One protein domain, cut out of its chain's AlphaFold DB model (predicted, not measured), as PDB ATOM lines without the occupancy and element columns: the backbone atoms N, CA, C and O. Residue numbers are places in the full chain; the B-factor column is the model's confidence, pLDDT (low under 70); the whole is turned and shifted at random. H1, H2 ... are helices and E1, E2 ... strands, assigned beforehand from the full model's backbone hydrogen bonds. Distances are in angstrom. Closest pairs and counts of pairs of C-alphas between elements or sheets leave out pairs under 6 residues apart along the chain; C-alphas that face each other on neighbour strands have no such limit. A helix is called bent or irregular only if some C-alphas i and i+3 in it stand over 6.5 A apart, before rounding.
ATOM      1  N   GLY A 185     154.573 161.701 185.962       58.94
ATOM      2  CA  GLY A 185     153.201 161.632 185.472       58.94
ATOM      3  C   GLY A 185     152.671 162.835 184.694       58.94
ATOM      4  O   GLY A 185     152.767 163.984 185.124       58.94
ATOM      5  N   LEU A 186     152.039 162.502 183.568       73.62
ATOM      6  CA  LEU A 186     151.177 163.359 182.763       73.62
ATOM      7  C   LEU A 186     149.974 163.821 183.599       73.62
ATOM      8  O   LEU A 186     148.940 163.164 183.610       73.62
ATOM      9  N   ALA A 187     150.120 164.934 184.318       92.25
ATOM     10  CA  ALA A 187     149.087 165.410 185.229       92.25
ATOM     11  C   ALA A 187     147.934 166.098 184.482       92.25
ATOM     12  O   ALA A 187     148.154 166.949 183.611       92.25
ATOM     13  N   THR A 188     146.705 165.791 184.889       97.75
ATOM     14  CA  THR A 188     145.517 166.597 184.588       97.75
ATOM     15  C   THR A 188     145.612 167.982 185.239       97.75
ATOM     16  O   THR A 188     146.469 168.245 186.093       97.75
ATOM     17  N   TRP A 189     144.708 168.898 184.875       97.94
ATOM     18  CA  TRP A 189     144.650 170.193 185.554       97.94
ATOM     19  C   TRP A 189     144.227 170.036 187.024       97.94
ATOM     20  O   TRP A 189     144.798 170.701 187.880       97.94
ATOM     21  N   ALA A 190     143.299 169.127 187.339       98.06
ATOM     22  CA  ALA A 190     142.864 168.847 188.708       98.06
ATOM     23  C   ALA A 190     144.006 168.342 189.601       98.06
ATOM     24  O   ALA A 190     144.144 168.802 190.730       98.06
ATOM     25  N   GLU A 191     144.862 167.446 189.104       97.62
ATOM     26  CA  GLU A 191     146.032 166.967 189.855       97.62
ATOM     27  C   GLU A 191     147.079 168.073 190.048       97.62
ATOM     28  O   GLU A 191     147.662 168.201 191.125       97.62
ATOM     29  N   PHE A 192     147.287 168.922 189.035       96.12
ATOM     30  CA  PHE A 192     148.128 170.114 189.158       96.12
ATOM     31  C   PHE A 192     147.561 171.121 190.179       96.12
ATOM     32  O   PHE A 192     148.316 171.648 190.996       96.12
ATOM     33  N   GLU A 193     146.250 171.361 190.171       97.25
ATOM     34  CA  GLU A 193     145.565 172.275 191.088       97.25
ATOM     35  C   GLU A 193     145.538 171.734 192.524       97.25
ATOM     36  O   GLU A 193     145.817 172.486 193.452       97.25
ATOM     37  N   ALA A 194     145.344 170.428 192.722       97.25
ATOM     38  CA  ALA A 194     145.475 169.787 194.030       97.25
ATOM     39  C   ALA A 194     146.919 169.847 194.572       97.25
ATOM     40  O   ALA A 194     147.130 170.127 195.751       97.25
ATOM     41  N   ALA A 195     147.924 169.628 193.716       95.56
ATOM     42  CA  ALA A 195     149.333 169.640 194.113       95.56
ATOM     43  C   ALA A 195     149.930 171.053 194.288       95.56
ATOM     44  O   ALA A 195     150.968 171.204 194.933       95.56
ATOM     45  N   ALA A 196     149.335 172.086 193.680       95.62
ATOM     46  CA  ALA A 196     149.847 173.457 193.715       95.62
ATOM     47  C   ALA A 196     148.736 174.517 193.499       95.62
ATOM     48  O   ALA A 196     148.793 175.277 192.526       95.62
ATOM     49  N   PRO A 197     147.747 174.643 194.406       96.44
ATOM     50  CA  PRO A 197     146.520 175.414 194.153       96.44
ATOM     51  C   PRO A 197     146.762 176.905 193.890       96.44
ATOM     52  O   PRO A 197     146.167 177.483 192.985       96.44
ATOM     53  N   GLN A 198     147.701 177.536 194.603       95.19
ATOM     54  CA  GLN A 198     148.063 178.943 194.366       95.19
ATOM     55  C   GLN A 198     148.694 179.167 192.977       95.19
ATOM     56  O   GLN A 198     148.526 180.226 192.372       95.19
ATOM     57  N   LEU A 199     149.423 178.167 192.472       95.19
ATOM     58  CA  LEU A 199     150.114 178.204 191.184       95.19
ATOM     59  C   LEU A 199     149.132 177.967 190.028       95.19
ATOM     60  O   LEU A 199     149.189 178.678 189.024       95.19
ATOM     61  N   ALA A 200     148.210 177.016 190.195       96.94
ATOM     62  CA  ALA A 200     147.110 176.774 189.265       96.94
ATOM     63  C   ALA A 200     146.147 177.968 189.211       96.94
ATOM     64  O   ALA A 200     145.854 178.453 188.121       96.94
ATOM     65  N   GLY A 201     145.744 178.518 190.362       96.88
ATOM     66  CA  GLY A 201     144.885 179.702 190.445       96.88
ATOM     67  C   GLY A 201     145.457 180.904 189.690       96.88
ATOM     68  O   GLY A 201     144.798 181.430 188.795       96.88
ATOM     69  N   LYS A 202     146.718 181.284 189.959       96.00
ATOM     70  CA  LYS A 202     147.400 182.355 189.205       96.00
ATOM     71  C   LYS A 202     147.517 182.045 187.711       96.00
ATOM     72  O   LYS A 202     147.281 182.926 186.888       96.00
ATOM     73  N   GLY A 203     147.836 180.799 187.353       96.44
ATOM     74  CA  GLY A 203     147.875 180.366 185.956       96.44
ATOM     75  C   GLY A 203     146.528 180.534 185.253       96.44
ATOM     76  O   GLY A 203     146.467 181.103 184.167       96.44
ATOM     77  N   ARG A 204     145.432 180.133 185.907       96.81
ATOM     78  CA  ARG A 204     144.062 180.318 185.413       96.81
ATOM     79  C   ARG A 204     143.719 181.797 185.241       96.81
ATOM     80  O   ARG A 204     143.187 182.161 184.196       96.81
ATOM     81  N   THR A 205     144.069 182.656 186.202       96.38
ATOM     82  CA  THR A 205     143.902 184.113 186.070       96.38
ATOM     83  C   THR A 205     144.622 184.645 184.830       96.38
ATOM     84  O   THR A 205     144.004 185.339 184.031       96.38
ATOM     85  N   LEU A 206     145.890 184.276 184.619       96.75
ATOM     86  CA  LEU A 206     146.690 184.750 183.482       96.75
ATOM     87  C   LEU A 206     146.179 184.249 182.122       96.75
ATOM     88  O   LEU A 206     146.263 184.986 181.140       96.75
ATOM     89  N   LEU A 207     145.608 183.042 182.053       97.00
ATOM     90  CA  LEU A 207     144.970 182.528 180.833       97.00
ATOM     91  C   LEU A 207     143.676 183.287 180.487       97.00
ATOM     92  O   LEU A 207     143.431 183.548 179.315       97.00
ATOM     93  N   TYR A 208     142.861 183.652 181.485       96.38
ATOM     94  CA  TYR A 208     141.522 184.242 181.297       96.38
ATOM     95  C   TYR A 208     141.460 185.782 181.429       96.38
ATOM     96  O   TYR A 208     140.399 186.372 181.228       96.38
ATOM     97  N   GLN A 209     142.573 186.459 181.741       94.88
ATOM     98  CA  GLN A 209     142.622 187.891 182.104       94.88
ATOM     99  C   GLN A 209     142.015 188.881 181.087       94.88
ATOM    100  O   GLN A 209     141.725 190.021 181.444       94.88
ATOM    101  N   TYR A 210     141.834 188.474 179.826       93.44
ATOM    102  CA  TYR A 210     141.316 189.325 178.748       93.44
ATOM    103  C   TYR A 210     139.850 189.052 178.374       93.44
ATOM    104  O   TYR A 210     139.345 189.661 177.430       93.44
ATOM    105  N   GLY A 211     139.160 188.168 179.102       89.88
ATOM    106  CA  GLY A 211     137.798 187.723 178.802       89.88
ATOM    107  C   GLY A 211     137.804 186.320 178.195       89.88
ATOM    108  O   GLY A 211     137.558 185.364 178.928       89.88
ATOM    109  N   PRO A 212     138.109 186.152 176.891       90.31
ATOM    110  CA  PRO A 212     138.365 184.828 176.344       90.31
ATOM    111  C   PRO A 212     139.643 184.245 176.966       90.31
ATOM    112  O   PRO A 212     140.596 184.999 177.198       90.31
ATOM    113  N   PRO A 213     139.725 182.919 177.172       94.62
ATOM    114  CA  PRO A 213     140.997 182.278 177.458       94.62
ATOM    115  C   PRO A 213     141.950 182.460 176.270       94.62
ATOM    116  O   PRO A 213     141.595 182.115 175.142       94.62
ATOM    117  N   LEU A 214     143.158 182.982 176.503       95.81
ATOM    118  CA  LEU A 214     144.148 183.263 175.458       95.81
ATOM    119  C   LEU A 214     145.538 182.729 175.818       95.81
ATOM    120  O   LEU A 214     146.066 182.951 176.909       95.81
ATOM    121  N   GLY A 215     146.166 182.058 174.852       97.25
ATOM    122  CA  GLY A 215     147.532 181.571 174.984       97.25
ATOM    123  C   GLY A 215     148.229 181.335 173.648       97.25
ATOM    124  O   GLY A 215     147.616 181.325 172.577       97.25
ATOM    125  N   TYR A 216     149.536 181.117 173.731       98.31
ATOM    126  CA  TYR A 216     150.391 180.668 172.642       98.31
ATOM    127  C   TYR A 216     150.682 179.176 172.801       98.31
ATOM    128  O   TYR A 216     151.311 178.761 173.774       98.31
ATOM    129  N   LEU A 217     150.242 178.375 171.831       98.56
ATOM    130  CA  LEU A 217     150.559 176.956 171.711       98.56
ATOM    131  C   LEU A 217     151.767 176.777 170.788       98.56
ATOM    132  O   LEU A 217     151.701 177.122 169.607       98.56
ATOM    133  N   ALA A 218     152.844 176.207 171.315       98.56
ATOM    134  CA  ALA A 218     153.979 175.721 170.549       98.56
ATOM    135  C   ALA A 218     153.835 174.215 170.269       98.56
ATOM    136  O   ALA A 218     153.583 173.435 171.188       98.56
ATOM    137  N   THR A 219     154.028 173.819 169.012       98.62
ATOM    138  CA  THR A 219     153.976 172.436 168.510       98.62
ATOM    139  C   THR A 219     155.275 172.060 167.792       98.62
ATOM    140  O   THR A 219     156.020 172.931 167.329       98.62
ATOM    141  N   VAL A 220     155.560 170.758 167.681       98.56
ATOM    142  CA  VAL A 220     156.716 170.229 166.934       98.56
ATOM    143  C   VAL A 220     156.305 169.906 165.495       98.56
ATOM    144  O   VAL A 220     155.361 169.152 165.273       98.56
ATOM    145  N   ARG A 221     157.010 170.461 164.505       97.69
ATOM    146  CA  ARG A 221     156.774 170.276 163.059       97.69
ATOM    147  C   ARG A 221     157.244 168.904 162.548       97.69
ATOM    148  O   ARG A 221     157.902 168.150 163.255       97.69
ATOM    149  N   GLY A 222     156.909 168.574 161.295       96.50
ATOM    150  CA  GLY A 222     157.333 167.322 160.642       96.50
ATOM    151  C   GLY A 222     158.843 167.228 160.397       96.50
ATOM    152  O   GLY A 222     159.387 166.136 160.353       96.50
ATOM    153  N   ASP A 223     159.509 168.377 160.313       96.62
ATOM    154  CA  ASP A 223     160.962 168.557 160.258       96.62
ATOM    155  C   ASP A 223     161.575 168.844 161.647       96.62
ATOM    156  O   ASP A 223     162.677 169.377 161.750       96.62
ATOM    157  N   GLY A 224     160.853 168.546 162.734       96.62
ATOM    158  CA  GLY A 224     161.314 168.707 164.120       96.62
ATOM    159  C   GLY A 224     161.395 170.150 164.637       96.62
ATOM    160  O   GLY A 224     161.519 170.355 165.842       96.62
ATOM    161  N   GLY A 225     161.294 171.160 163.767       97.38
ATOM    162  CA  GLY A 225     161.326 172.566 164.172       97.38
ATOM    163  C   GLY A 225     160.110 172.976 165.020       97.38
ATOM    164  O   GLY A 225     159.032 172.396 164.874       97.38
ATOM    165  N   PRO A 226     160.216 174.002 165.880       97.88
ATOM    166  CA  PRO A 226     159.064 174.541 166.597       97.88
ATOM    167  C   PRO A 226     158.134 175.341 165.667       97.88
ATOM    168  O   PRO A 226     158.564 175.943 164.677       97.88
ATOM    169  N   ARG A 227     156.846 175.400 166.012       97.81
ATOM    170  CA  ARG A 227     155.847 176.296 165.410       97.81
ATOM    171  C   ARG A 227     154.938 176.842 166.510       97.81
ATOM    172  O   ARG A 227     154.491 176.073 167.348       97.81
ATOM    173  N   VAL A 228     154.674 178.150 166.524       98.25
ATOM    174  CA  VAL A 228     153.878 178.819 167.572       98.25
ATOM    175  C   VAL A 228     152.576 179.366 166.989       98.25
ATOM    176  O   VAL A 228     152.556 179.876 165.868       98.25
ATOM    177  N   HIS A 229     151.484 179.261 167.747       96.25
ATOM    178  CA  HIS A 229     150.140 179.657 167.335       96.25
ATOM    179  C   HIS A 229     149.352 180.316 168.475       96.25
ATOM    180  O   HIS A 229     149.330 179.753 169.567       96.25
ATOM    181  N   PRO A 230     148.590 181.401 168.241       96.00
ATOM    182  CA  PRO A 230     147.521 181.787 169.158       96.00
ATOM    183  C   PRO A 230     146.396 180.733 169.148       96.00
ATOM    184  O   PRO A 230     146.123 180.106 168.113       96.00
ATOM    185  N   PHE A 231     145.757 180.511 170.297       96.12
ATOM    186  CA  PHE A 231     144.563 179.670 170.485       96.12
ATOM    187  C   PHE A 231     143.911 179.950 171.858       96.12
ATOM    188  O   PHE A 231     144.402 180.790 172.615       96.12
ATOM    189  N   CYS A 232     142.842 179.211 172.172       97.06
ATOM    190  CA  CYS A 232     142.060 179.351 173.399       97.06
ATOM    191  C   CYS A 232     142.254 178.125 174.329       97.06
ATOM    192  O   CYS A 232     141.638 177.088 174.079       97.06
ATOM    193  N   PRO A 233     143.119 178.201 175.363       97.94
ATOM    194  CA  PRO A 233     143.333 177.138 176.358       97.94
ATOM    195  C   PRO A 233     142.240 177.127 177.439       97.94
ATOM    196  O   PRO A 233     142.161 178.044 178.252       97.94
ATOM    197  N   ILE A 234     141.412 176.086 177.489       98.31
ATOM    198  CA  ILE A 234     140.187 176.076 178.308       98.31
ATOM    199  C   ILE A 234     140.372 175.199 179.552       98.31
ATOM    200  O   ILE A 234     140.842 174.072 179.436       98.31
ATOM    201  N   VAL A 235     139.977 175.680 180.735       97.94
ATOM    202  CA  VAL A 235     140.075 174.918 181.996       97.94
ATOM    203  C   VAL A 235     138.676 174.559 182.509       97.94
ATOM    204  O   VAL A 235     137.954 175.421 183.014       97.94
ATOM    205  N   ALA A 236     138.291 173.287 182.398       97.69
ATOM    206  CA  ALA A 236     136.950 172.777 182.721       97.69
ATOM    207  C   ALA A 236     137.010 171.295 183.121       97.69
ATOM    208  O   ALA A 236     137.915 170.598 182.671       97.69
ATOM    209  N   GLU A 237     136.069 170.797 183.929       97.88
ATOM    210  CA  GLU A 237     135.969 169.368 184.303       97.88
ATOM    211  C   GLU A 237     137.302 168.716 184.732       97.88
ATOM    212  O   GLU A 237     137.633 167.602 184.337       97.88
ATOM    213  N   GLY A 238     138.130 169.450 185.487       97.50
ATOM    214  CA  GLY A 238     139.455 168.995 185.930       97.50
ATOM    215  C   GLY A 238     140.524 168.855 184.832       97.50
ATOM    216  O   GLY A 238     141.662 168.490 185.126       97.50
ATOM    217  N   GLY A 239     140.204 169.168 183.577       98.12
ATOM    218  CA  GLY A 239     141.122 169.129 182.442       98.12
ATOM    219  C   GLY A 239     141.555 170.513 181.951       98.12
ATOM    220  O   GLY A 239     140.866 171.520 182.136       98.12
ATOM    221  N   LEU A 240     142.706 170.534 181.280       98.62
ATOM    222  CA  LEU A 240     143.132 171.613 180.394       98.62
ATOM    223  C   LEU A 240     142.869 171.149 178.957       98.62
ATOM    224  O   LEU A 240     143.339 170.083 178.558       98.62
ATOM    225  N   TRP A 241     142.123 171.933 178.189       98.62
ATOM    226  CA  TRP A 241     141.534 171.513 176.920       98.62
ATOM    227  C   TRP A 241     141.913 172.438 175.768       98.62
ATOM    228  O   TRP A 241     142.096 173.645 175.939       98.62
ATOM    229  N   ALA A 242     141.975 171.861 174.570       98.12
ATOM    230  CA  ALA A 242     142.215 172.575 173.327       98.12
ATOM    231  C   ALA A 242     141.291 172.055 172.221       98.12
ATOM    232  O   ALA A 242     141.482 170.949 171.715       98.12
ATOM    233  N   TYR A 243     140.322 172.871 171.807       98.19
ATOM    234  CA  TYR A 243     139.656 172.682 170.520       98.19
ATOM    235  C   TYR A 243     140.556 173.211 169.401       98.19
ATOM    236  O   TYR A 243     141.117 174.309 169.491       98.19
ATOM    237  N   ILE A 244     140.782 172.374 168.387       98.00
ATOM    238  CA  ILE A 244     141.720 172.648 167.301       98.00
ATOM    239  C   ILE A 244     141.133 172.149 165.980       98.00
ATOM    240  O   ILE A 244     141.008 170.945 165.760       98.00
ATOM    241  N   LEU A 245     140.874 173.077 165.053       97.88
ATOM    242  CA  LEU A 245     140.520 172.791 163.654       97.88
ATOM    243  C   LEU A 245     141.353 171.636 163.071       97.88
ATOM    244  O   LEU A 245     142.574 171.736 162.904       97.88
ATOM    245  N   ARG A 246     140.672 170.549 162.704       96.19
ATOM    246  CA  ARG A 246     141.224 169.242 162.312       96.19
ATOM    247  C   ARG A 246     142.175 169.340 161.113       96.19
ATOM    248  O   ARG A 246     143.179 168.630 161.058       96.19
ATOM    249  N   ARG A 247     141.915 170.269 160.185       96.44
ATOM    250  CA  ARG A 247     142.754 170.556 158.999       96.44
ATOM    251  C   ARG A 247     143.854 171.612 159.229       96.44
ATOM    252  O   ARG A 247     144.560 171.954 158.286       96.44
ATOM    253  N   SER A 248     144.010 172.151 160.441       97.31
ATOM    254  CA  SER A 248     145.020 173.182 160.737       97.31
ATOM    255  C   SER A 248     146.442 172.611 160.887       97.31
ATOM    256  O   SER A 248     146.592 171.450 161.280       97.31
ATOM    257  N   PRO A 249     147.502 173.421 160.669       97.44
ATOM    258  CA  PRO A 249     148.883 172.989 160.891       97.44
ATOM    259  C   PRO A 249     149.145 172.523 162.328       97.44
ATOM    260  O   PRO A 249     149.774 171.489 162.513       97.44
ATOM    261  N   LYS A 250     148.601 173.222 163.337       96.94
ATOM    262  CA  LYS A 250     148.795 172.870 164.756       96.94
ATOM    263  C   LYS A 250     148.146 171.525 165.118       96.94
ATOM    264  O   LYS A 250     148.739 170.736 165.843       96.94
ATOM    265  N   GLY A 251     146.974 171.218 164.549       97.56
ATOM    266  CA  GLY A 251     146.319 169.913 164.716       97.56
ATOM    267  C   GLY A 251     147.025 168.787 163.955       97.56
ATOM    268  O   GLY A 251     147.141 167.673 164.457       97.56
ATOM    269  N   ALA A 252     147.555 169.076 162.762       97.81
ATOM    270  CA  ALA A 252     148.408 168.142 162.026       97.81
ATOM    271  C   ALA A 252     149.763 167.895 162.714       97.81
ATOM    272  O   ALA A 252     150.355 166.834 162.518       97.81
ATOM    273  N   ASP A 253     150.247 168.846 163.517       98.25
ATOM    274  CA  ASP A 253     151.423 168.657 164.358       98.25
ATOM    275  C   ASP A 253     151.119 167.757 165.559       98.25
ATOM    276  O   ASP A 253     151.722 166.692 165.658       98.25
ATOM    277  N   LEU A 254     150.133 168.106 166.398       98.12
ATOM    278  CA  LEU A 254     149.810 167.339 167.613       98.12
ATOM    279  C   LEU A 254     149.427 165.873 167.349       98.12
ATOM    280  O   LEU A 254     149.729 165.005 168.161       98.12
ATOM    281  N   ARG A 255     148.792 165.565 166.209       97.25
ATOM    282  CA  ARG A 255     148.463 164.173 165.838       97.25
ATOM    283  C   ARG A 255     149.662 163.339 165.370       97.25
ATOM    284  O   ARG A 255     149.519 162.128 165.238       97.25
ATOM    285  N   ARG A 256     150.803 163.966 165.073       97.56
ATOM    286  CA  ARG A 256     152.070 163.293 164.725       97.56
ATOM    287  C   ARG A 256     153.014 163.260 165.924       97.56
ATOM    288  O   ARG A 256     153.666 162.251 166.159       97.56
ATOM    289  N   ASP A 257     153.105 164.375 166.637       98.19
ATOM    290  CA  ASP A 257     153.948 164.554 167.810       98.19
ATOM    291  C   ASP A 257     153.122 165.275 168.887       98.19
ATOM    292  O   ASP A 257     152.882 166.480 168.760       98.19
ATOM    293  N   PRO A 258     152.659 164.570 169.936       97.81
ATOM    294  CA  PRO A 258     151.763 165.149 170.933       97.81
ATOM    295  C   PRO A 258     152.447 166.191 171.828       97.81
ATOM    296  O   PRO A 258     151.769 166.824 172.636       97.81
ATOM    297  N   ARG A 259     153.772 166.378 171.731       98.12
ATOM    298  CA  ARG A 259     154.514 167.308 172.589       98.12
ATOM    299  C   ARG A 259     154.113 168.753 172.302       98.12
ATOM    300  O   ARG A 259     154.303 169.259 171.193       98.12
ATOM    301  N   PHE A 260     153.642 169.439 173.337       98.31
ATOM    302  CA  PHE A 260     153.281 170.850 173.282       98.31
ATOM    303  C   PHE A 260     153.999 171.667 174.360       98.31
ATOM    304  O   PHE A 260     154.420 171.152 175.400       98.31
ATOM    305  N   ALA A 261     154.062 172.977 174.139       98.31
ATOM    306  CA  ALA A 261     154.218 173.949 175.212       98.31
ATOM    307  C   ALA A 261     153.161 175.052 175.077       98.31
ATOM    308  O   ALA A 261     152.759 175.407 173.973       98.31
ATOM    309  N   LEU A 262     152.695 175.563 176.207       98.25
ATOM    310  CA  LEU A 262     151.665 176.579 176.344       98.25
ATOM    311  C   LEU A 262     152.238 177.740 177.153       98.25
ATOM    312  O   LEU A 262     152.732 177.528 178.258       98.25
ATOM    313  N   HIS A 263     152.118 178.953 176.629       98.00
ATOM    314  CA  HIS A 263     152.315 180.188 177.381       98.00
ATOM    315  C   HIS A 263     150.996 180.969 177.424       98.00
ATOM    316  O   HIS A 263     150.316 181.063 176.402       98.00
ATOM    317  N   ALA A 264     150.623 181.540 178.568       97.31
ATOM    318  CA  ALA A 264     149.543 182.526 178.624       97.31
ATOM    319  C   ALA A 264     149.922 183.786 177.819       97.31
ATOM    320  O   ALA A 264     151.100 184.013 177.526       97.31
ATOM    321  N   PHE A 265     148.954 184.627 177.461       95.19
ATOM    322  CA  PHE A 265     149.300 185.984 177.024       95.19
ATOM    323  C   PHE A 265     149.833 186.773 178.230       95.19
ATOM    324  O   PHE A 265     149.261 186.693 179.317       95.19
ATOM    325  N   SER A 266     150.929 187.513 178.054       90.81
ATOM    326  CA  SER A 266     151.480 188.365 179.115       90.81
ATOM    327  C   SER A 266     150.494 189.487 179.468       90.81
ATOM    328  O   SER A 266     149.879 190.033 178.548       90.81
ATOM    329  N   PRO A 267     150.358 189.871 180.752       91.62
ATOM    330  CA  PRO A 267     149.658 191.088 181.151       91.62
ATOM    331  C   PRO A 267     150.265 192.341 180.509       91.62
ATOM    332  O   PRO A 267     151.404 192.340 180.049       91.62
ATOM    333  N   LYS A 268     149.509 193.445 180.503       89.06
ATOM    334  CA  LYS A 268     149.985 194.726 179.944       89.06
ATOM    335  C   LYS A 268     150.936 195.475 180.880       89.06
ATOM    336  O   LYS A 268     151.791 196.214 180.406       89.06
ATOM    337  N   ASP A 269     150.749 195.308 182.189       88.06
ATOM    338  CA  ASP A 269     151.302 196.204 183.211       88.06
ATOM    339  C   ASP A 269     152.273 195.512 184.189       88.06
ATOM    340  O   ASP A 269     152.884 196.181 185.028       88.06
ATOM    341  N   VAL A 270     152.417 194.184 184.113       87.81
ATOM    342  CA  VAL A 270     153.313 193.372 184.958       87.81
ATOM    343  C   VAL A 270     153.893 192.200 184.166       87.81
ATOM    344  O   VAL A 270     153.179 191.574 183.383       87.81
ATOM    345  N   ASP A 271     155.157 191.857 184.421       87.81
ATOM    346  CA  ASP A 271     155.857 190.734 183.772       87.81
ATOM    347  C   ASP A 271     155.505 189.372 184.422       87.81
ATOM    348  O   ASP A 271     156.379 188.554 184.716       87.81
ATOM    349  N   ASP A 272     154.219 189.138 184.703       92.62
ATOM    350  CA  ASP A 272     153.733 187.845 185.194       92.62
ATOM    351  C   ASP A 272     153.563 186.874 184.009       92.62
ATOM    352  O   ASP A 272     152.840 187.135 183.048       92.62
ATOM    353  N   GLU A 273     154.225 185.722 184.084       94.12
ATOM    354  CA  GLU A 273     154.261 184.701 183.033       94.12
ATOM    355  C   GLU A 273     153.642 183.402 183.544       94.12
ATOM    356  O   GLU A 273     154.040 182.916 184.599       94.12
ATOM    357  N   PHE A 274     152.755 182.760 182.781       97.19
ATOM    358  CA  PHE A 274     152.339 181.381 183.060       97.19
ATOM    359  C   PHE A 274     152.666 180.462 181.889       97.19
ATOM    360  O   PHE A 274     152.292 180.732 180.748       97.19
ATOM    361  N   PHE A 275     153.340 179.354 182.193       96.12
ATOM    362  CA  PHE A 275     153.819 178.388 181.216       96.12
ATOM    363  C   PHE A 275     153.570 176.955 181.685       96.12
ATOM    364  O   PHE A 275     153.922 176.588 182.810       96.12
ATOM    365  N   VAL A 276     153.055 176.106 180.797       96.75
ATOM    366  CA  VAL A 276     153.003 174.650 180.993       96.75
ATOM    367  C   VAL A 276     153.463 173.921 179.735       96.75
ATOM    368  O   VAL A 276     153.371 174.442 178.628       96.75
ATOM    369  N   ARG A 277     153.964 172.698 179.881       97.06
ATOM    370  CA  ARG A 277     154.272 171.805 178.761       97.06
ATOM    371  C   ARG A 277     153.931 170.368 179.101       97.06
ATOM    372  O   ARG A 277     154.038 169.959 180.260       97.06
ATOM    373  N   GLY A 278     153.628 169.613 178.060       97.75
ATOM    374  CA  GLY A 278     153.524 168.173 178.138       97.75
ATOM    375  C   GLY A 278     153.010 167.567 176.856       97.75
ATOM    376  O   GLY A 278     153.538 167.874 175.786       97.75
ATOM    377  N   HIS A 279     152.011 166.696 176.965       98.00
ATOM    378  CA  HIS A 279     151.554 165.861 175.862       98.00
ATOM    379  C   HIS A 279     150.043 166.019 175.644       98.00
ATOM    380  O   HIS A 279     149.256 165.997 176.589       98.00
ATOM    381  N   ALA A 280     149.652 166.207 174.384       98.31
ATOM    382  CA  ALA A 280     148.270 166.363 173.957       98.31
ATOM    383  C   ALA A 280     147.660 165.010 173.563       98.31
ATOM    384  O   ALA A 280     148.134 164.352 172.636       98.31
ATOM    385  N   GLU A 281     146.573 164.622 174.220       98.06
ATOM    386  CA  GLU A 281     145.792 163.427 173.900       98.06
ATOM    387  C   GLU A 281     144.516 163.830 173.156       98.06
ATOM    388  O   GLU A 281     143.798 164.718 173.607       98.06
ATOM    389  N   ARG A 282     144.207 163.205 172.011       98.06
ATOM    390  CA  ARG A 282     142.980 163.523 171.259       98.06
ATOM    391  C   ARG A 282     141.786 162.759 171.835       98.06
ATOM    392  O   ARG A 282     141.666 161.556 171.615       98.06
ATOM    393  N   ILE A 283     140.872 163.482 172.472       97.75
ATOM    394  CA  ILE A 283     139.686 162.939 173.141       97.75
ATOM    395  C   ILE A 283     138.458 163.023 172.229       97.75
ATOM    396  O   ILE A 283     138.273 163.991 171.492       97.75
ATOM    397  N   GLN A 284     137.585 162.017 172.310       96.56
ATOM    398  CA  GLN A 284     136.261 162.030 171.693       96.56
ATOM    399  C   GLN A 284     135.228 162.418 172.775       96.56
ATOM    400  O   GLN A 284     134.884 161.573 173.601       96.56
ATOM    401  N   PRO A 285     134.778 163.686 172.859       95.69
ATOM    402  CA  PRO A 285     133.999 164.154 174.003       95.69
ATOM    403  C   PRO A 285     132.583 163.575 174.040       95.69
ATOM    404  O   PRO A 285     131.913 163.456 173.013       95.69
ATOM    405  N   THR A 286     132.085 163.326 175.252       97.31
ATOM    406  CA  THR A 286     130.644 163.167 175.490       97.31
ATOM    407  C   THR A 286     129.923 164.502 175.273       97.31
ATOM    408  O   THR A 286     130.530 165.571 175.373       97.31
ATOM    409  N   ALA A 287     128.611 164.470 175.020       96.69
ATOM    410  CA  ALA A 287     127.815 165.693 174.864       96.69
ATOM    411  C   ALA A 287     127.899 166.619 176.096       96.69
ATOM    412  O   ALA A 287     127.988 167.836 175.946       96.69
ATOM    413  N   HIS A 288     127.946 166.040 177.302       97.25
ATOM    414  CA  HIS A 288     128.121 166.782 178.552       97.25
ATOM    415  C   HIS A 288     129.495 167.469 178.631       97.25
ATOM    416  O   HIS A 288     129.554 168.672 178.876       97.25
ATOM    417  N   LEU A 289     130.583 166.748 178.329       97.12
ATOM    418  CA  LEU A 289     131.935 167.317 178.329       97.12
ATOM    419  C   LEU A 289     132.093 168.413 177.258       97.12
ATOM    420  O   LEU A 289     132.653 169.469 177.546       97.12
ATOM    421  N   LYS A 290     131.537 168.213 176.051       97.44
ATOM    422  CA  LYS A 290     131.487 169.250 175.000       97.44
ATOM    423  C   LYS A 290     130.768 170.506 175.510       97.44
ATOM    424  O   LYS A 290     131.303 171.600 175.363       97.44
ATOM    425  N   ALA A 291     129.609 170.366 176.156       97.00
ATOM    426  CA  ALA A 291     128.863 171.501 176.706       97.00
ATOM    427  C   ALA A 291     129.626 172.241 177.824       97.00
ATOM    428  O   ALA A 291     129.677 173.471 177.811       97.00
ATOM    429  N   ALA A 292     130.257 171.514 178.753       97.44
ATOM    430  CA  ALA A 292     131.032 172.102 179.847       97.44
ATOM    431  C   ALA A 292     132.255 172.888 179.340       97.44
ATOM    432  O   ALA A 292     132.450 174.043 179.721       97.44
ATOM    433  N   ILE A 293     133.033 172.308 178.416       97.56
ATOM    434  CA  ILE A 293     134.202 172.968 177.810       97.56
ATOM    435  C   ILE A 293     133.774 174.198 176.997       97.56
ATOM    436  O   ILE A 293     134.389 175.251 177.132       97.56
ATOM    437  N   VAL A 294     132.714 174.106 176.183       96.62
ATOM    438  CA  VAL A 294     132.216 175.250 175.391       96.62
ATOM    439  C   VAL A 294     131.724 176.385 176.297       96.62
ATOM    440  O   VAL A 294     132.043 177.543 176.039       96.62
ATOM    441  N   SER A 295     131.024 176.073 177.393       95.69
ATOM    442  CA  SER A 295     130.611 177.067 178.396       95.69
ATOM    443  C   SER A 295     131.820 177.766 179.039       95.69
ATOM    444  O   SER A 295     131.895 178.994 179.078       95.69
ATOM    445  N   ALA A 296     132.830 176.993 179.452       94.75
ATOM    446  CA  ALA A 296     134.065 177.497 180.056       94.75
ATOM    447  C   ALA A 296     135.033 178.192 179.073       94.75
ATOM    448  O   ALA A 296     136.076 178.699 179.498       94.75
ATOM    449  N   ALA A 297     134.722 178.209 177.773       93.31
ATOM    450  CA  ALA A 297     135.495 178.897 176.740       93.31
ATOM    451  C   ALA A 297     134.981 180.311 176.429       93.31
ATOM    452  O   ALA A 297     135.690 181.084 175.780       93.31
ATOM    453  N   LEU A 298     133.762 180.658 176.855       87.75
ATOM    454  CA  LEU A 298     133.108 181.913 176.486       87.75
ATOM    455  C   LEU A 298     133.951 183.149 176.870       87.75
ATOM    456  O   LEU A 298     134.545 183.173 177.948       87.75
ATOM    457  N   PRO A 299     133.987 184.201 176.026       89.06
ATOM    458  CA  PRO A 299     133.263 184.367 174.761       89.06
ATOM    459  C   PRO A 299     133.975 183.789 173.514       89.06
ATOM    460  O   PRO A 299     133.640 184.184 172.399       89.06
ATOM    461  N   ALA A 300     134.959 182.888 173.645       87.00
ATOM    462  CA  ALA A 300     135.560 182.241 172.476       87.00
ATOM    463  C   ALA A 300     134.619 181.194 171.853       87.00
ATOM    464  O   ALA A 300     134.134 180.291 172.535       87.00
ATOM    465  N   THR A 301     134.419 181.270 170.536       90.25
ATOM    466  CA  THR A 301     133.692 180.246 169.772       90.25
ATOM    467  C   THR A 301     134.590 179.032 169.542       90.25
ATOM    468  O   THR A 301     135.590 179.132 168.832       90.25
ATOM    469  N   VAL A 302     134.223 177.893 170.128       93.38
ATOM    470  CA  VAL A 302     134.931 176.606 170.021       93.38
ATOM    471  C   VAL A 302     133.935 175.446 170.000       93.38
ATOM    472  O   VAL A 302     132.760 175.621 170.324       93.38
ATOM    473  N   GLY A 303     134.404 174.246 169.660       91.81
ATOM    474  CA  GLY A 303     133.586 173.035 169.642       91.81
ATOM    475  C   GLY A 303     132.821 172.841 168.334       91.81
ATOM    476  O   GLY A 303     131.815 172.127 168.324       91.81
ATOM    477  N   ALA A 304     133.280 173.451 167.239       93.69
ATOM    478  CA  ALA A 304     132.754 173.165 165.906       93.69
ATOM    479  C   ALA A 304     133.134 171.735 165.471       93.69
ATOM    480  O   ALA A 304     134.132 171.174 165.929       93.69
ATOM    481  N   ASP A 305     132.347 171.117 164.591       92.81
ATOM    482  CA  ASP A 305     132.545 169.703 164.235       92.81
ATOM    483  C   ASP A 305     133.752 169.497 163.292       92.81
ATOM    484  O   ASP A 305     134.301 168.397 163.170       92.81
ATOM    485  N   GLU A 306     134.272 170.576 162.703       95.69
ATOM    486  CA  GLU A 306     135.576 170.631 162.041       95.69
ATOM    487  C   GLU A 306     136.765 170.562 163.014       95.69
ATOM    488  O   GLU A 306     137.903 170.500 162.548       95.69
ATOM    489  N   GLU A 307     136.554 170.569 164.333       97.19
ATOM    490  CA  GLU A 307     137.613 170.544 165.348       97.19
ATOM    491  C   GLU A 307     137.847 169.142 165.938       97.19
ATOM    492  O   GLU A 307     136.929 168.350 166.153       97.19
ATOM    493  N   ASP A 308     139.115 168.829 166.207       97.69
ATOM    494  CA  ASP A 308     139.490 167.804 167.180       97.69
ATOM    495  C   ASP A 308     139.484 168.445 168.581       97.69
ATOM    496  O   ASP A 308     139.917 169.591 168.736       97.69
ATOM    497  N   LEU A 309     139.054 167.702 169.606       98.44
ATOM    498  CA  LEU A 309     139.332 168.045 171.003       98.44
ATOM    499  C   LEU A 309     140.630 167.364 171.440       98.44
ATOM    500  O   LEU A 309     140.812 166.166 171.218       98.44
ATOM    501  N   PHE A 310     141.495 168.108 172.123       98.62
ATOM    502  CA  PHE A 310     142.640 167.560 172.839       98.62
ATOM    503  C   PHE A 310     142.557 167.876 174.333       98.62
ATOM    504  O   PHE A 310     142.225 169.001 174.712       98.62
ATOM    505  N   GLN A 311     142.916 166.901 175.166       98.56
ATOM    506  CA  GLN A 311     143.316 167.116 176.553       98.56
ATOM    507  C   GLN A 311     144.822 167.398 176.586       98.56
ATOM    508  O   GLN A 311     145.597 166.727 175.906       98.56
ATOM    509  N   LEU A 312     145.240 168.411 177.338       98.44
ATOM    510  CA  LEU A 312     146.628 168.853 177.447       98.44
ATOM    511  C   LEU A 312     147.192 168.458 178.816       98.44
ATOM    512  O   LEU A 312     147.075 169.211 179.784       98.44
ATOM    513  N   HIS A 313     147.808 167.279 178.893       98.25
ATOM    514  CA  HIS A 313     148.419 166.776 180.125       98.25
ATOM    515  C   HIS A 313     149.778 167.441 180.394       98.25
ATOM    516  O   HIS A 313     150.520 167.770 179.464       98.25
ATOM    517  N   ILE A 314     150.121 167.645 181.668       97.31
ATOM    518  CA  ILE A 314     151.195 168.551 182.105       97.31
ATOM    519  C   ILE A 314     152.359 167.768 182.742       97.31
ATOM    520  O   ILE A 314     152.258 167.364 183.897       97.31
ATOM    521  N   ASP A 315     153.513 167.648 182.065       93.81
ATOM    522  CA  ASP A 315     154.759 167.188 182.723       93.81
ATOM    523  C   ASP A 315     155.460 168.315 183.506       93.81
ATOM    524  O   ASP A 315     156.156 168.067 184.496       93.81
ATOM    525  N   ARG A 316     155.331 169.579 183.075       92.94
ATOM    526  CA  ARG A 316     156.016 170.708 183.730       92.94
ATOM    527  C   ARG A 316     155.219 172.002 183.653       92.94
ATOM    528  O   ARG A 316     154.709 172.362 182.599       92.94
ATOM    529  N   ARG A 317     155.220 172.737 184.765       93.00
ATOM    530  CA  ARG A 317     154.637 174.074 184.938       93.00
ATOM    531  C   ARG A 317     155.703 175.078 185.388       93.00
ATOM    532  O   ARG A 317     156.692 174.678 186.009       93.00
ATOM    533  N   ARG A 318     155.501 176.361 185.094       92.69
ATOM    534  CA  ARG A 318     156.266 177.508 185.604       92.69
ATOM    535  C   ARG A 318     155.335 178.716 185.724       92.69
ATOM    536  O   ARG A 318     154.479 178.922 184.868       92.69
ATOM    537  N   LEU A 319     155.559 179.517 186.758       90.38
ATOM    538  CA  LEU A 319     155.050 180.878 186.868       90.38
ATOM    539  C   LEU A 319     156.253 181.817 187.043       90.38
ATOM    540  O   LEU A 319     157.129 181.537 187.864       90.38
ATOM    541  N   GLY A 320     156.310 182.887 186.260       85.75
ATOM    542  CA  GLY A 320     157.040 184.106 186.595       85.75
ATOM    543  C   GLY A 320     156.077 185.057 187.301       85.75
ATOM    544  O   GLY A 320     154.936 185.183 186.868       85.75
TER     545      GLY A 320
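This is residues 185 to 320 of the 330 residues of the protein "Pyridoxamine 5'-phosphate oxidase family protein" of Actinobacteria bacterium (UniProt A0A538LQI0). A single strongly twisted sheet of seven strands is bent back on itself as a folded sheet: the leaf E2 E1 E5 E6 faces the short leaf E4 E3, with E7 as the hinge. The sheet curls round H2 on one face and H3 on the opposite face, while H1 makes a helical hairpin with H2 and H4 crosses over E4 and E3. The printed part has 136 residues, with four named helices and seven named strands in the order H1 H2 E1 E2 E3 E4 H3 E5 E6 H4 E7. The class is mixed, and the sheet runs E2 E1 E5 E6 E7 E4 E3, all antiparallel. The whole is compact, with a radius of gyration of the C-alphas of 14.0 A and spans of 37 by 36 by 31 A.

H1, residues 189 to 195, and H2, residues 197 to 208, touch through residues 199 to 201 of H2 alone; the closest C-alphas, of Glu 193 and Ala 200, are 5.1 A apart. They run opposite ways at a shallow tilt of 33 degrees, only just short of steep. E1, residues 215 to 220, and E2, residues 226 to 231, form a hairpin, with N 217 and O 229 2.8 A apart, within hydrogen-bond range. E2 runs on into E3, residues 234 to 236, at 64 degrees. E3 forms a hairpin with E4, residues 239 to 245, where N 241 and O 234 are 2.8 A apart. H3, residues 249 to 254, is on the sheet; its closest C-alpha pair with E4 is Gly 251 and Ile 244, 5.9 A. E5, residues 259 to 264, is antiparallel to E1, with N 216 to O 263 at 2.8 A, and forms a hairpin with E6, residues 273 to 283, with N 262 to O 276 at 2.8 A. H2 comes closest to E6 at the C-alphas of Gly 203 and Phe 274, 5.4 A. H4, residues 287 to 295, is on the same face as H2, across the strands at 87 degrees to E4 on the local plane. E7, residues 307 to 320, is antiparallel to E6, with N 277 to O 316 at 2.8 A, and to E4, with N 242 to O 310 at 2.9 A. In H1, H2, H3 and H4 every O i to N i+4 pair is within hydrogen-bond range.

H1 begins at C-alpha 189, (144.650, 170.193, 185.554). H2 is 16.4 A long and E4 19.2 A. E6, 28.0 A, bends by 66 degrees at residue 279; E7, 31.8 A, bends by 80 degrees at residue 315 and ends at C-alpha 320, (157.040, 184.106, 186.595).

The C-alphas farthest apart, of Asp 269 and Thr 286, are 39.7 A apart. The printed part has no cut, and the link from H4 to E7 is long, with 11 residues. Mean pLDDT of the printed part is 95.5; residue 185 is under 70.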